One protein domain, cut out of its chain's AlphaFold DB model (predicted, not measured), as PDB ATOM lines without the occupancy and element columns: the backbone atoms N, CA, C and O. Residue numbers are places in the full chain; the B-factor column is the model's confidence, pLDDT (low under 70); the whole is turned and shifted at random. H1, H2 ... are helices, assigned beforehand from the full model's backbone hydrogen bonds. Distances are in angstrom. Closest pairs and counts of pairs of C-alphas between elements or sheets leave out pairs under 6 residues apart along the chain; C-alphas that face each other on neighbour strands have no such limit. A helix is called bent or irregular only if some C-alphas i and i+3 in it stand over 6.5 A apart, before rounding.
ATOM      1  N   THR A  12     -11.151 -92.345  77.888       72.44
ATOM      2  CA  THR A  12     -10.134 -92.224  76.827       72.44
ATOM      3  C   THR A  12     -10.757 -91.960  75.461       72.44
ATOM      4  O   THR A  12     -10.281 -91.105  74.713       72.44
ATOM      5  N   ARG A  13     -11.825 -92.693  75.127       72.88
ATOM      6  CA  ARG A  13     -12.585 -92.495  73.892       72.88
ATOM      7  C   ARG A  13     -13.383 -91.198  73.929       72.88
ATOM      8  O   ARG A  13     -13.282 -90.415  72.993       72.88
ATOM      9  N   LEU A  14     -14.090 -90.921  75.024       72.56
ATOM     10  CA  LEU A  14     -14.854 -89.679  75.194       72.56
ATOM     11  C   LEU A  14     -13.981 -88.420  75.014       72.56
ATOM     12  O   LEU A  14     -14.386 -87.457  74.367       72.56
ATOM     13  N   VAL A  15     -12.764 -88.441  75.557       75.06
ATOM     14  CA  VAL A  15     -11.759 -87.369  75.464       75.06
ATOM     15  C   VAL A  15     -11.279 -87.166  74.019       75.06
ATOM     16  O   VAL A  15     -11.071 -86.029  73.596       75.06
ATOM     17  N   ARG A  16     -11.187 -88.235  73.215       76.19
ATOM     18  CA  ARG A  16     -10.915 -88.141  71.767       76.19
ATOM     19  C   ARG A  16     -12.116 -87.582  71.003       76.19
ATOM     20  O   ARG A  16     -11.958 -86.631  70.245       76.19
ATOM     21  N   ASP A  17     -13.307 -88.126  71.246       76.31
ATOM     22  CA  ASP A  17     -14.543 -87.776  70.530       76.31
ATOM     23  C   ASP A  17     -14.994 -86.322  70.813       76.31
ATOM     24  O   ASP A  17     -15.621 -85.680  69.971       76.31
ATOM     25  N   THR A  18     -14.621 -85.763  71.970       76.00
ATOM     26  CA  THR A  18     -14.831 -84.344  72.332       76.00
ATOM     27  C   THR A  18     -13.741 -83.391  71.825       76.00
ATOM     28  O   THR A  18     -13.879 -82.176  71.976       76.00
ATOM     29  N   GLY A  19     -12.665 -83.902  71.215       77.12
ATOM     30  CA  GLY A  19     -11.556 -83.089  70.710       77.12
ATOM     31  C   GLY A  19     -10.702 -82.433  71.802       77.12
ATOM     32  O   GLY A  19     -10.083 -81.394  71.551       77.12
ATOM     33  N   PHE A  20     -10.661 -83.003  73.014       81.56
ATOM     34  CA  PHE A  20      -9.736 -82.544  74.049       81.56
ATOM     35  C   PHE A  20      -8.292 -82.716  73.568       81.56
ATOM     36  O   PHE A  20      -7.911 -83.745  73.008       81.56
ATOM     37  N   THR A  21      -7.472 -81.698  73.811       77.88
ATOM     38  CA  THR A  21      -6.053 -81.700  73.462       77.88
ATOM     39  C   THR A  21      -5.225 -81.271  74.655       77.88
ATOM     40  O   THR A  21      -5.520 -80.267  75.308       77.88
ATOM     41  N   PHE A  22      -4.147 -82.015  74.887       81.94
ATOM     42  CA  PHE A  22      -3.048 -81.532  75.701       81.94
ATOM     43  C   PHE A  22      -2.396 -80.341  74.980       81.94
ATOM     44  O   PHE A  22      -1.955 -80.447  73.837       81.94
ATOM     45  N   GLN A  23      -2.411 -79.183  75.625       73.81
ATOM     46  CA  GLN A  23      -1.953 -77.893  75.090       73.81
ATOM     47  C   GLN A  23      -0.412 -77.726  75.359       73.81
ATOM     48  O   GLN A  23       0.142 -78.537  76.097       73.81
ATOM     49  N   LEU A  24       0.312 -76.698  74.846       62.81
ATOM     50  CA  LEU A  24       1.722 -76.374  75.249       62.81
ATOM     51  C   LEU A  24       2.041 -74.953  75.870       62.81
ATOM     52  O   LEU A  24       1.715 -73.942  75.269       62.81
ATOM     53  N   HIS A  25       2.688 -74.871  77.048       62.47
ATOM     54  CA  HIS A  25       2.755 -73.839  78.113       62.47
ATOM     55  C   HIS A  25       3.943 -72.953  77.784       62.47
ATOM     56  O   HIS A  25       5.020 -73.429  77.419       62.47
ATOM     57  N   ARG A  26       3.750 -71.652  77.967       56.03
ATOM     58  CA  ARG A  26       4.807 -70.653  77.848       56.03
ATOM     59  C   ARG A  26       5.146 -70.185  79.262       56.03
ATOM     60  O   ARG A  26       4.201 -69.912  80.005       56.03
ATOM     61  N   PRO A  27       6.433 -70.108  79.642       53.81
ATOM     62  CA  PRO A  27       6.826 -69.782  81.008       53.81
ATOM     63  C   PRO A  27       6.251 -68.428  81.438       53.81
ATOM     64  O   PRO A  27       6.435 -67.417  80.760       53.81
ATOM     65  N   LYS A  28       5.565 -68.410  82.586       56.00
ATOM     66  CA  LYS A  28       5.174 -67.190  83.305       56.00
ATOM     67  C   LYS A  28       5.994 -67.110  84.592       56.00
ATOM     68  O   LYS A  28       5.644 -67.726  85.596       56.00
ATOM     69  N   SER A  29       7.051 -66.303  84.587       53.91
ATOM     70  CA  SER A  29       8.011 -66.157  85.699       53.91
ATOM     71  C   SER A  29       7.425 -65.637  87.027       53.91
ATOM     72  O   SER A  29       8.121 -65.610  88.038       53.91
ATOM     73  N   SER A  30       6.146 -65.246  87.063       56.88
ATOM     74  CA  SER A  30       5.466 -64.744  88.268       56.88
ATOM     75  C   SER A  30       4.995 -65.850  89.234       56.88
ATOM     76  O   SER A  30       4.808 -65.595  90.423       56.88
ATOM     77  N   ILE A  31       4.811 -67.087  88.750       60.53
ATOM     78  CA  ILE A  31       4.091 -68.153  89.481       60.53
ATOM     79  C   ILE A  31       4.843 -68.654  90.728       60.53
ATOM     80  O   ILE A  31       4.221 -68.992  91.734       60.53
ATOM     81  N   LEU A  32       6.181 -68.667  90.704       58.78
ATOM     82  CA  LEU A  32       6.989 -69.255  91.781       58.78
ATOM     83  C   LEU A  32       6.715 -68.607  93.156       58.78
ATOM     84  O   LEU A  32       6.735 -69.282  94.182       58.78
ATOM     85  N   LYS A  33       6.399 -67.303  93.174       62.44
ATOM     86  CA  LYS A  33       6.183 -66.532  94.409       62.44
ATOM     87  C   LYS A  33       4.913 -66.925  95.165       62.44
ATOM     88  O   LYS A  33       4.909 -66.822  96.388       62.44
ATOM     89  N   SER A  34       3.853 -67.375  94.486       63.97
ATOM     90  CA  SER A  34       2.630 -67.822  95.173       63.97
ATOM     91  C   SER A  34       2.769 -69.233  95.739       63.97
ATOM     92  O   SER A  34       2.243 -69.503  96.811       63.97
ATOM     93  N   LEU A  35       3.512 -70.112  95.056       69.31
ATOM     94  CA  LEU A  35       3.753 -71.484  95.513       69.31
ATOM     95  C   LEU A  35       4.738 -71.541  96.695       69.31
ATOM     96  O   LEU A  35       4.549 -72.344  97.601       69.31
ATOM     97  N   ALA A  36       5.734 -70.649  96.740       68.25
ATOM     98  CA  ALA A  36       6.742 -70.602  97.809       68.25
ATOM     99  C   ALA A  36       6.198 -70.257  99.215       68.25
ATOM    100  O   ALA A  36       6.906 -70.448 100.198       68.25
ATOM    101  N   HIS A  37       4.963 -69.754  99.322       70.06
ATOM    102  CA  HIS A  37       4.304 -69.440 100.599       70.06
ATOM    103  C   HIS A  37       3.327 -70.541 101.061       70.06
ATOM    104  O   HIS A  37       2.578 -70.337 102.016       70.06
ATOM    105  N   ILE A  38       3.287 -71.689 100.374       78.44
ATOM    106  CA  ILE A  38       2.365 -72.785 100.686       78.44
ATOM    107  C   ILE A  38       3.012 -73.745 101.687       78.44
ATOM    108  O   ILE A  38       3.948 -74.472 101.366       78.44
ATOM    109  N   ASP A  39       2.460 -73.768 102.896       79.44
ATOM    110  CA  ASP A  39       2.818 -74.712 103.952       79.44
ATOM    111  C   ASP A  39       2.159 -76.078 103.684       79.44
ATOM    112  O   ASP A  39       0.946 -76.252 103.841       79.44
ATOM    113  N   ILE A  40       2.963 -77.037 103.218       80.31
ATOM    114  CA  ILE A  40       2.499 -78.372 102.814       80.31
ATOM    115  C   ILE A  40       2.033 -79.185 104.031       80.31
ATOM    116  O   ILE A  40       1.004 -79.858 103.954       80.31
ATOM    117  N   ASP A  41       2.735 -79.081 105.161       81.56
ATOM    118  CA  ASP A  41       2.409 -79.828 106.378       81.56
ATOM    119  C   ASP A  41       1.055 -79.384 106.948       81.56
ATOM    120  O   ASP A  41       0.233 -80.226 107.317       81.56
ATOM    121  N   LYS A  42       0.750 -78.077 106.919       78.62
ATOM    122  CA  LYS A  42      -0.584 -77.562 107.270       78.62
ATOM    123  C   LYS A  42      -1.679 -78.042 106.315       78.62
ATOM    124  O   LYS A  42      -2.767 -78.364 106.791       78.62
ATOM    125  N   ILE A  43      -1.424 -78.130 105.003       82.25
ATOM    126  CA  ILE A  43      -2.409 -78.681 104.049       82.25
ATOM    127  C   ILE A  43      -2.713 -80.148 104.368       82.25
ATOM    128  O   ILE A  43      -3.882 -80.534 104.369       82.25
ATOM    129  N   ILE A  44      -1.694 -80.957 104.667       84.31
ATOM    130  CA  ILE A  44      -1.867 -82.377 105.006       84.31
ATOM    131  C   ILE A  44      -2.610 -82.532 106.342       84.31
ATOM    132  O   ILE A  44      -3.542 -83.332 106.436       84.31
ATOM    133  N   LEU A  45      -2.235 -81.751 107.360       84.31
ATOM    134  CA  LEU A  45      -2.763 -81.877 108.721       84.31
ATOM    135  C   LEU A  45      -4.187 -81.315 108.886       84.31
ATOM    136  O   LEU A  45      -4.960 -81.856 109.675       84.31
ATOM    137  N   HIS A  46      -4.560 -80.275 108.131       84.94
ATOM    138  CA  HIS A  46      -5.898 -79.664 108.181       84.94
ATOM    139  C   HIS A  46      -6.810 -80.021 106.994       84.94
ATOM    140  O   HIS A  46      -7.981 -79.650 107.010       84.94
ATOM    141  N   GLN A  47      -6.304 -80.735 105.982       81.56
ATOM    142  CA  GLN A  47      -7.037 -81.115 104.765       81.56
ATOM    143  C   GLN A  47      -7.670 -79.915 104.026       81.56
ATOM    144  O   GLN A  47      -8.808 -79.988 103.557       81.56
ATOM    145  N   ASP A  48      -6.932 -78.804 103.894       83.00
ATOM    146  CA  ASP A  48      -7.411 -77.594 103.202       83.00
ATOM    147  C   ASP A  48      -7.440 -77.774 101.670       83.00
ATOM    148  O   ASP A  48      -6.575 -77.323 100.912       83.00
ATOM    149  N   ILE A  49      -8.494 -78.448 101.208       83.12
ATOM    150  CA  ILE A  49      -8.795 -78.680  99.792       83.12
ATOM    151  C   ILE A  49      -9.087 -77.355  99.057       83.12
ATOM    152  O   ILE A  49      -8.864 -77.272  97.848       83.12
ATOM    153  N   ALA A  50      -9.540 -76.305  99.751       81.38
ATOM    154  CA  ALA A  50      -9.841 -75.013  99.132       81.38
ATOM    155  C   ALA A  50      -8.558 -74.266  98.733       81.38
ATOM    156  O   ALA A  50      -8.482 -73.705  97.635       81.38
ATOM    157  N   LEU A  51      -7.518 -74.318  99.571       81.62
ATOM    158  CA  LEU A  51      -6.189 -73.805  99.233       81.62
ATOM    159  C   LEU A  51      -5.546 -74.600  98.082       81.62
ATOM    160  O   LEU A  51      -4.855 -74.009  97.248       81.62
ATOM    161  N   VAL A  52      -5.822 -75.905  97.977       81.00
ATOM    162  CA  VAL A  52      -5.371 -76.750  96.857       81.00
ATOM    163  C   VAL A  52      -6.092 -76.401  95.545       81.00
ATOM    164  O   VAL A  52      -5.420 -76.105  94.557       81.00
ATOM    165  N   ASP A  53      -7.432 -76.363  95.506       80.19
ATOM    166  CA  ASP A  53      -8.210 -76.048  94.286       80.19
ATOM    167  C   ASP A  53      -7.922 -74.613  93.790       80.19
ATOM    168  O   ASP A  53      -7.798 -74.377  92.587       80.19
ATOM    169  N   LYS A  54      -7.661 -73.664  94.706       81.94
ATOM    170  CA  LYS A  54      -7.208 -72.301  94.370       81.94
ATOM    171  C   LYS A  54      -5.841 -72.272  93.671       81.94
ATOM    172  O   LYS A  54      -5.644 -71.469  92.758       81.94
ATOM    173  N   ASN A  55      -4.901 -73.129  94.076       80.62
ATOM    174  CA  ASN A  55      -3.538 -73.165  93.533       80.62
ATOM    175  C   ASN A  55      -3.337 -74.183  92.396       80.62
ATOM    176  O   ASN A  55      -2.298 -74.150  91.735       80.62
ATOM    177  N   ILE A  56      -4.318 -75.045  92.099       82.62
ATOM    178  CA  ILE A  56      -4.177 -76.109  91.092       82.62
ATOM    179  C   ILE A  56      -3.769 -75.561  89.716       82.62
ATOM    180  O   ILE A  56      -2.872 -76.096  89.073       82.62
ATOM    181  N   ASN A  57      -4.335 -74.423  89.300       78.62
ATOM    182  CA  ASN A  57      -4.002 -73.780  88.026       78.62
ATOM    183  C   ASN A  57      -2.565 -73.226  87.995       78.62
ATOM    184  O   ASN A  57      -1.950 -73.218  86.933       78.62
ATOM    185  N   ALA A  58      -2.013 -72.815  89.141       77.56
ATOM    186  CA  ALA A  58      -0.625 -72.371  89.260       77.56
ATOM    187  C   ALA A  58       0.357 -73.555  89.177       77.56
ATOM    188  O   ALA A  58       1.375 -73.457  88.499       77.56
ATOM    189  N   VAL A  59       0.021 -74.693  89.797       78.19
ATOM    190  CA  VAL A  59       0.799 -75.944  89.682       78.19
ATOM    191  C   VAL A  59       0.780 -76.483  88.250       78.19
ATOM    192  O   VAL A  59       1.790 -77.005  87.781       78.19
ATOM    193  N   LEU A  60      -0.337 -76.328  87.531       78.88
ATOM    194  CA  LEU A  60      -0.401 -76.649  86.107       78.88
ATOM    195  C   LEU A  60       0.452 -75.686  85.273       78.88
ATOM    196  O   LEU A  60       1.345 -76.151  84.580       78.88
ATOM    197  N   GLU A  61       0.229 -74.369  85.364       73.81
ATOM    198  CA  GLU A  61       0.955 -73.367  84.559       73.81
ATOM    199  C   GLU A  61       2.460 -73.258  84.845       73.81
ATOM    200  O   GLU A  61       3.174 -72.585  84.096       73.81
ATOM    201  N   TYR A  62       2.967 -73.927  85.881       75.75
ATOM    202  CA  TYR A  62       4.392 -73.967  86.163       75.75
ATOM    203  C   TYR A  62       5.173 -74.800  85.132       75.75
ATOM    204  O   TYR A  62       4.797 -75.911  84.752       75.75
ATOM    205  N   THR A  63       6.313 -74.266  84.699       70.88
ATOM    206  CA  THR A  63       7.228 -74.913  83.761       70.88
ATOM    207  C   THR A  63       8.614 -74.984  84.380       70.88
ATOM    208  O   THR A  63       9.177 -73.939  84.691       70.88
ATOM    209  N   LEU A  64       9.184 -76.186  84.495       70.69
ATOM    210  CA  LEU A  64      10.598 -76.341  84.847       70.69
ATOM    211  C   LEU A  64      11.465 -75.711  83.748       70.69
ATOM    212  O   LEU A  64      11.278 -76.026  82.562       70.69
ATOM    213  N   ASP A  65      12.380 -74.834  84.161       66.19
ATOM    214  CA  ASP A  65      13.384 -74.206  83.300       66.19
ATOM    215  C   ASP A  65      14.532 -75.181  82.999       66.19
ATOM    216  O   ASP A  65      14.800 -76.108  83.770       66.19
ATOM    217  N   ASN A  66      15.225 -74.979  81.871       60.47
ATOM    218  CA  ASN A  66      16.212 -75.943  81.368       60.47
ATOM    219  C   ASN A  66      17.312 -76.259  82.399       60.47
ATOM    220  O   ASN A  66      17.621 -77.430  82.604       60.47
ATOM    221  N   GLU A  67      17.835 -75.244  83.092       57.75
ATOM    222  CA  GLU A  67      18.898 -75.388  84.101       57.75
ATOM    223  C   GLU A  67      18.449 -76.223  85.314       57.75
ATOM    224  O   GLU A  67      19.208 -77.045  85.826       57.75
ATOM    225  N   GLN A  68      17.185 -76.093  85.731       62.19
ATOM    226  CA  GLN A  68      16.606 -76.920  86.796       62.19
ATOM    227  C   GLN A  68      16.363 -78.357  86.313       62.19
ATOM    228  O   GLN A  68      16.604 -79.310  87.053       62.19
ATOM    229  N   SER A  69      15.954 -78.529  85.050       61.53
ATOM    230  CA  SER A  69      15.755 -79.853  84.444       61.53
ATOM    231  C   SER A  69      17.049 -80.638  84.189       61.53
ATOM    232  O   SER A  69      16.978 -81.842  83.969       61.53
ATOM    233  N   SER A  70      18.214 -79.978  84.228       61.97
ATOM    234  CA  SER A  70      19.536 -80.621  84.146       61.97
ATOM    235  C   SER A  70      20.164 -80.959  85.504       61.97
ATOM    236  O   SER A  70      21.147 -81.693  85.539       61.97
ATOM    237  N   VAL A  71      19.634 -80.415  86.606       70.25
ATOM    238  CA  VAL A  71      20.113 -80.681  87.979       70.25
ATOM    239  C   VAL A  71      19.284 -81.765  88.672       70.25
ATOM    240  O   VAL A  71      19.810 -82.516  89.489       70.25
ATOM    241  N   LEU A  72      17.993 -81.863  88.352       72.12
ATOM    242  CA  LEU A  72      17.139 -82.958  88.811       72.12
ATOM    243  C   LEU A  72      17.487 -84.264  88.085       72.12
ATOM    244  O   LEU A  72      17.734 -84.246  86.878       72.12
ATOM    245  N   ASP A  73      17.416 -85.400  88.797       78.06
ATOM    246  CA  ASP A  73      17.343 -86.703  88.124       78.06
ATOM    247  C   ASP A  73      16.182 -86.677  87.137       78.06
ATOM    248  O   ASP A  73      15.099 -86.134  87.412       78.06
ATOM    249  N   GLN A  74      16.442 -87.248  85.970       75.94
ATOM    250  CA  GLN A  74      15.627 -86.970  84.825       75.94
ATOM    251  C   GLN A  74      14.168 -87.458  85.044       75.94
ATOM    252  O   GLN A  74      13.293 -86.739  84.580       75.94
ATOM    253  N   ASN A  75      13.813 -88.481  85.860       80.19
ATOM    254  CA  ASN A  75      12.385 -88.890  85.986       80.19
ATOM    255  C   ASN A  75      11.526 -88.014  86.856       80.19
ATOM    256  O   ASN A  75      10.307 -88.014  86.677       80.19
ATOM    257  N   TYR A  76      12.096 -87.288  87.814       79.88
ATOM    258  CA  TYR A  76      11.268 -86.362  88.580       79.88
ATOM    259  C   TYR A  76      10.632 -85.333  87.625       79.88
ATOM    260  O   TYR A  76       9.535 -84.846  87.887       79.88
ATOM    261  N   VAL A  77      11.216 -85.166  86.428       78.50
ATOM    262  CA  VAL A  77      10.644 -84.486  85.267       78.50
ATOM    263  C   VAL A  77       9.465 -85.254  84.606       78.50
ATOM    264  O   VAL A  77       8.425 -84.618  84.437       78.50
ATOM    265  N   LYS A  78       9.493 -86.569  84.254       81.12
ATOM    266  CA  LYS A  78       8.256 -87.265  83.765       81.12
ATOM    267  C   LYS A  78       7.230 -87.295  84.868       81.12
ATOM    268  O   LYS A  78       6.089 -87.009  84.570       81.12
ATOM    269  N   ILE A  79       7.590 -87.664  86.093       82.75
ATOM    270  CA  ILE A  79       6.632 -87.845  87.187       82.75
ATOM    271  C   ILE A  79       5.875 -86.529  87.406       82.75
ATOM    272  O   ILE A  79       4.648 -86.530  87.345       82.75
ATOM    273  N   PHE A  80       6.581 -85.397  87.494       83.31
ATOM    274  CA  PHE A  80       5.968 -84.068  87.555       83.31
ATOM    275  C   PHE A  80       5.067 -83.764  86.343       83.31
ATOM    276  O   PHE A  80       3.909 -83.371  86.500       83.31
ATOM    277  N   TYR A  81       5.556 -83.981  85.120       80.75
ATOM    278  CA  TYR A  81       4.793 -83.668  83.910       80.75
ATOM    279  C   TYR A  81       3.609 -84.614  83.641       80.75
ATOM    280  O   TYR A  81       2.570 -84.171  83.152       80.75
ATOM    281  N   ILE A  82       3.729 -85.898  83.980       82.94
ATOM    282  CA  ILE A  82       2.642 -86.880  84.005       82.94
ATOM    283  C   ILE A  82       1.591 -86.395  84.995       82.94
ATOM    284  O   ILE A  82       0.425 -86.328  84.625       82.94
ATOM    285  N   SER A  83       1.981 -85.985  86.207       86.88
ATOM    286  CA  SER A  83       1.043 -85.435  87.188       86.88
ATOM    287  C   SER A  83       0.302 -84.206  86.653       86.88
ATOM    288  O   SER A  83      -0.922 -84.161  86.769       86.88
ATOM    289  N   GLN A  84       0.980 -83.258  85.991       85.50
ATOM    290  CA  GLN A  84       0.310 -82.127  85.330       85.50
ATOM    291  C   GLN A  84      -0.716 -82.596  84.278       85.50
ATOM    292  O   GLN A  84      -1.877 -82.181  84.330       85.50
ATOM    293  N   LEU A  85      -0.325 -83.503  83.373       84.81
ATOM    294  CA  LEU A  85      -1.193 -84.072  82.328       84.81
ATOM    295  C   LEU A  85      -2.402 -84.827  82.910       84.81
ATOM    296  O   LEU A  85      -3.535 -84.642  82.458       84.81
ATOM    297  N   SER A  86      -2.184 -85.639  83.945       85.81
ATOM    298  CA  SER A  86      -3.225 -86.370  84.671       85.81
ATOM    299  C   SER A  86      -4.202 -85.426  85.371       85.81
ATOM    300  O   SER A  86      -5.410 -85.636  85.282       85.81
ATOM    301  N   ILE A  87      -3.723 -84.356  86.012       87.50
ATOM    302  CA  ILE A  87      -4.588 -83.356  86.655       87.50
ATOM    303  C   ILE A  87      -5.444 -82.624  85.607       87.50
ATOM    304  O   ILE A  87      -6.637 -82.425  85.822       87.50
ATOM    305  N   GLN A  88      -4.886 -82.278  84.444       84.62
ATOM    306  CA  GLN A  88      -5.634 -81.630  83.354       84.62
ATOM    307  C   GLN A  88      -6.722 -82.540  82.771       84.62
ATOM    308  O   GLN A  88      -7.840 -82.088  82.517       84.62
ATOM    309  N   TYR A  89      -6.420 -83.830  82.615       84.81
ATOM    310  CA  TYR A  89      -7.385 -84.857  82.227       84.81
ATOM    311  C   TYR A  89      -8.513 -84.999  83.267       84.81
ATOM    312  O   TYR A  89      -9.690 -84.980  82.910       84.81
ATOM    313  N   LEU A  90      -8.182 -85.042  84.562       85.88
ATOM    314  CA  LEU A  90      -9.167 -85.113  85.650       85.88
ATOM    315  C   LEU A  90     -10.043 -83.851  85.743       85.88
ATOM    316  O   LEU A  90     -11.252 -83.964  85.937       85.88
ATOM    317  N   LEU A  91      -9.477 -82.656  85.538       84.94
ATOM    318  CA  LEU A  91     -10.238 -81.401  85.469       84.94
ATOM    319  C   LEU A  91     -11.172 -81.350  84.252       84.94
ATOM    320  O   LEU A  91     -12.286 -80.829  84.359       84.94
ATOM    321  N   PHE A  92     -10.764 -81.923  83.114       84.94
ATOM    322  CA  PHE A  92     -11.664 -82.120  81.979       84.94
ATOM    323  C   PHE A  92     -12.810 -83.077  82.336       84.94
ATOM    324  O   PHE A  92     -13.966 -82.735  82.093       84.94
ATOM    325  N   CYS A  93     -12.526 -84.221  82.968       83.88
ATOM    326  CA  CYS A  93     -13.553 -85.167  83.417       83.88
ATOM    327  C   CYS A  93     -14.547 -84.526  84.405       83.88
ATOM    328  O   CYS A  93     -15.751 -84.648  84.186       83.88
ATOM    329  N   LYS A  94     -14.069 -83.784  85.422       86.19
ATOM    330  CA  LYS A  94     -14.897 -82.991  86.361       86.19
ATOM    331  C   LYS A  94     -15.856 -82.081  85.586       86.19
ATOM    332  O   LYS A  94     -17.070 -82.251  85.652       86.19
ATOM    333  N   LYS A  95     -15.303 -81.210  84.735       84.88
ATOM    334  CA  LYS A  95     -16.087 -80.248  83.949       84.88
ATOM    335  C   LYS A  95     -17.040 -80.911  82.951       84.88
ATOM    336  O   LYS A  95     -18.109 -80.363  82.693       84.88
ATOM    337  N   TYR A  96     -16.683 -82.051  82.361       82.69
ATOM    338  CA  TYR A  96     -17.591 -82.799  81.491       82.69
ATOM    339  C   TYR A  96     -18.808 -83.290  82.286       82.69
ATOM    340  O   TYR A  96     -19.940 -82.979  81.918       82.69
ATOM    341  N   LEU A  97     -18.571 -83.968  83.415       83.44
ATOM    342  CA  LEU A  97     -19.619 -84.502  84.287       83.44
ATOM    343  C   LEU A  97     -20.543 -83.395  84.820       83.44
ATOM    344  O   LEU A  97     -21.761 -83.559  84.766       83.44
ATOM    345  N   ASP A  98     -19.996 -82.249  85.238       86.06
ATOM    346  CA  ASP A  98     -20.780 -81.086  85.683       86.06
ATOM    347  C   ASP A  98     -21.771 -80.612  84.599       86.06
ATOM    348  O   ASP A  98     -22.951 -80.372  84.875       86.06
ATOM    349  N   ASN A  99     -21.317 -80.525  83.340       84.62
ATOM    350  CA  ASN A  99     -22.166 -80.136  82.210       84.62
ATOM    351  C   ASN A  99     -23.220 -81.206  81.880       84.62
ATOM    352  O   ASN A  99     -24.369 -80.857  81.606       84.62
ATOM    353  N   THR A 100     -22.873 -82.495  81.942       83.38
ATOM    354  CA  THR A 100     -23.833 -83.595  81.742       83.38
ATOM    355  C   THR A 100     -24.913 -83.596  82.828       83.38
ATOM    356  O   THR A 100     -26.097 -83.702  82.513       83.38
ATOM    357  N   VAL A 101     -24.544 -83.395  84.097       84.56
ATOM    358  CA  VAL A 101     -25.500 -83.279  85.213       84.56
ATOM    359  C   VAL A 101     -26.406 -82.056  85.045       84.56
ATOM    360  O   VAL A 101     -27.606 -82.147  85.311       84.56
ATOM    361  N   ALA A 102     -25.878 -80.923  84.573       87.31
ATOM    362  CA  ALA A 102     -26.684 -79.741  84.267       87.31
ATOM    363  C   ALA A 102     -27.672 -79.978  83.105       87.31
ATOM    364  O   ALA A 102     -28.822 -79.543  83.187       87.31
ATOM    365  N   HIS A 103     -27.257 -80.703  82.059       84.00
ATOM    366  CA  HIS A 103     -28.116 -81.064  80.924       84.00
ATOM    367  C   HIS A 103     -29.272 -81.975  81.359       84.00
ATOM    368  O   HIS A 103     -30.436 -81.622  81.177       84.00
ATOM    369  N   LEU A 104     -28.955 -83.078  82.048       83.00
ATOM    370  CA  LEU A 104     -29.941 -84.046  82.533       83.00
ATOM    371  C   LEU A 104     -30.952 -83.409  83.500       83.00
ATOM    372  O   LEU A 104     -32.146 -83.694  83.426       83.00
ATOM    373  N   LYS A 105     -30.511 -82.492  84.376       86.44
ATOM    374  CA  LYS A 105     -31.421 -81.713  85.237       86.44
ATOM    375  C   LYS A 105     -32.429 -80.894  84.421       86.44
ATOM    376  O   LYS A 105     -33.597 -80.852  84.798       86.44
ATOM    377  N   LYS A 106     -31.996 -80.283  83.312       90.00
ATOM    378  CA  LYS A 106     -32.855 -79.486  82.422       90.00
ATOM    379  C   LYS A 106     -33.827 -80.351  81.610       90.00
ATOM    380  O   LYS A 106     -34.980 -79.973  81.422       90.00
ATOM    381  N   GLU A 107     -33.396 -81.521  81.152       85.62
ATOM    382  CA  GLU A 107     -34.283 -82.470  80.465       85.62
ATOM    383  C   GLU A 107     -35.365 -82.998  81.416       85.62
ATOM    384  O   GLU A 107     -36.542 -82.998  81.067       85.62
ATOM    385  N   VAL A 108     -35.005 -83.317  82.664       86.50
ATOM    386  CA  VAL A 108     -35.968 -83.721  83.703       86.50
ATOM    387  C   VAL A 108     -36.980 -82.613  84.036       86.50
ATOM    388  O   VAL A 108     -38.136 -82.933  84.312       86.50
ATOM    389  N   THR A 109     -36.611 -81.325  84.000       89.81
ATOM    390  CA  THR A 109     -37.600 -80.237  84.147       89.81
ATOM    391  C   THR A 109     -38.508 -80.119  82.924       89.81
ATOM    392  O   THR A 109     -39.725 -80.069  83.087       89.81
TER     393      THR A 109
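What this domain is: This is residues 12 to 109 of the 1123 residues of the protein "C2H2-type domain-containing protein" of Abscondita terminalis (UniProt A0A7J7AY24). Long helix H6 makes the longest axis; H4 meets its side with one end, H3 at the other. H1 lies on H6's other side. The printed part has 98 residues with six named helices, no named strand: all helix, loose, radius of gyration of the C-alphas 17.1 A, spans 56 by 34 by 23 A.

Where its parts are: Find H6, residues 74 to 109, running 53.7 A from (15.627, -86.970, 84.825) to (-37.600, -80.237, 84.147). H4, residues 49 to 61, is irregular: C-alphas 54 and 57 are 7.3 A apart. H1 spans residues 12 to 17, H2 32 to 35, H3 40 to 46, H5 66 to 69.

How they stand to each other: At Leu 60 and Gln 84, closest C-alphas, 5.6 A apart, H4 touches H6, a steep tilt of 61 degrees. H4 has 7 of 9 O i to N i+4 pairs within hydrogen-bond range, H6 31 of 32.

The domain as a whole: Residues 97 to 109 stand free; residues 18 to 31 make a long link; pLDDT is under 70 at 24 to 36 and 65 to 70.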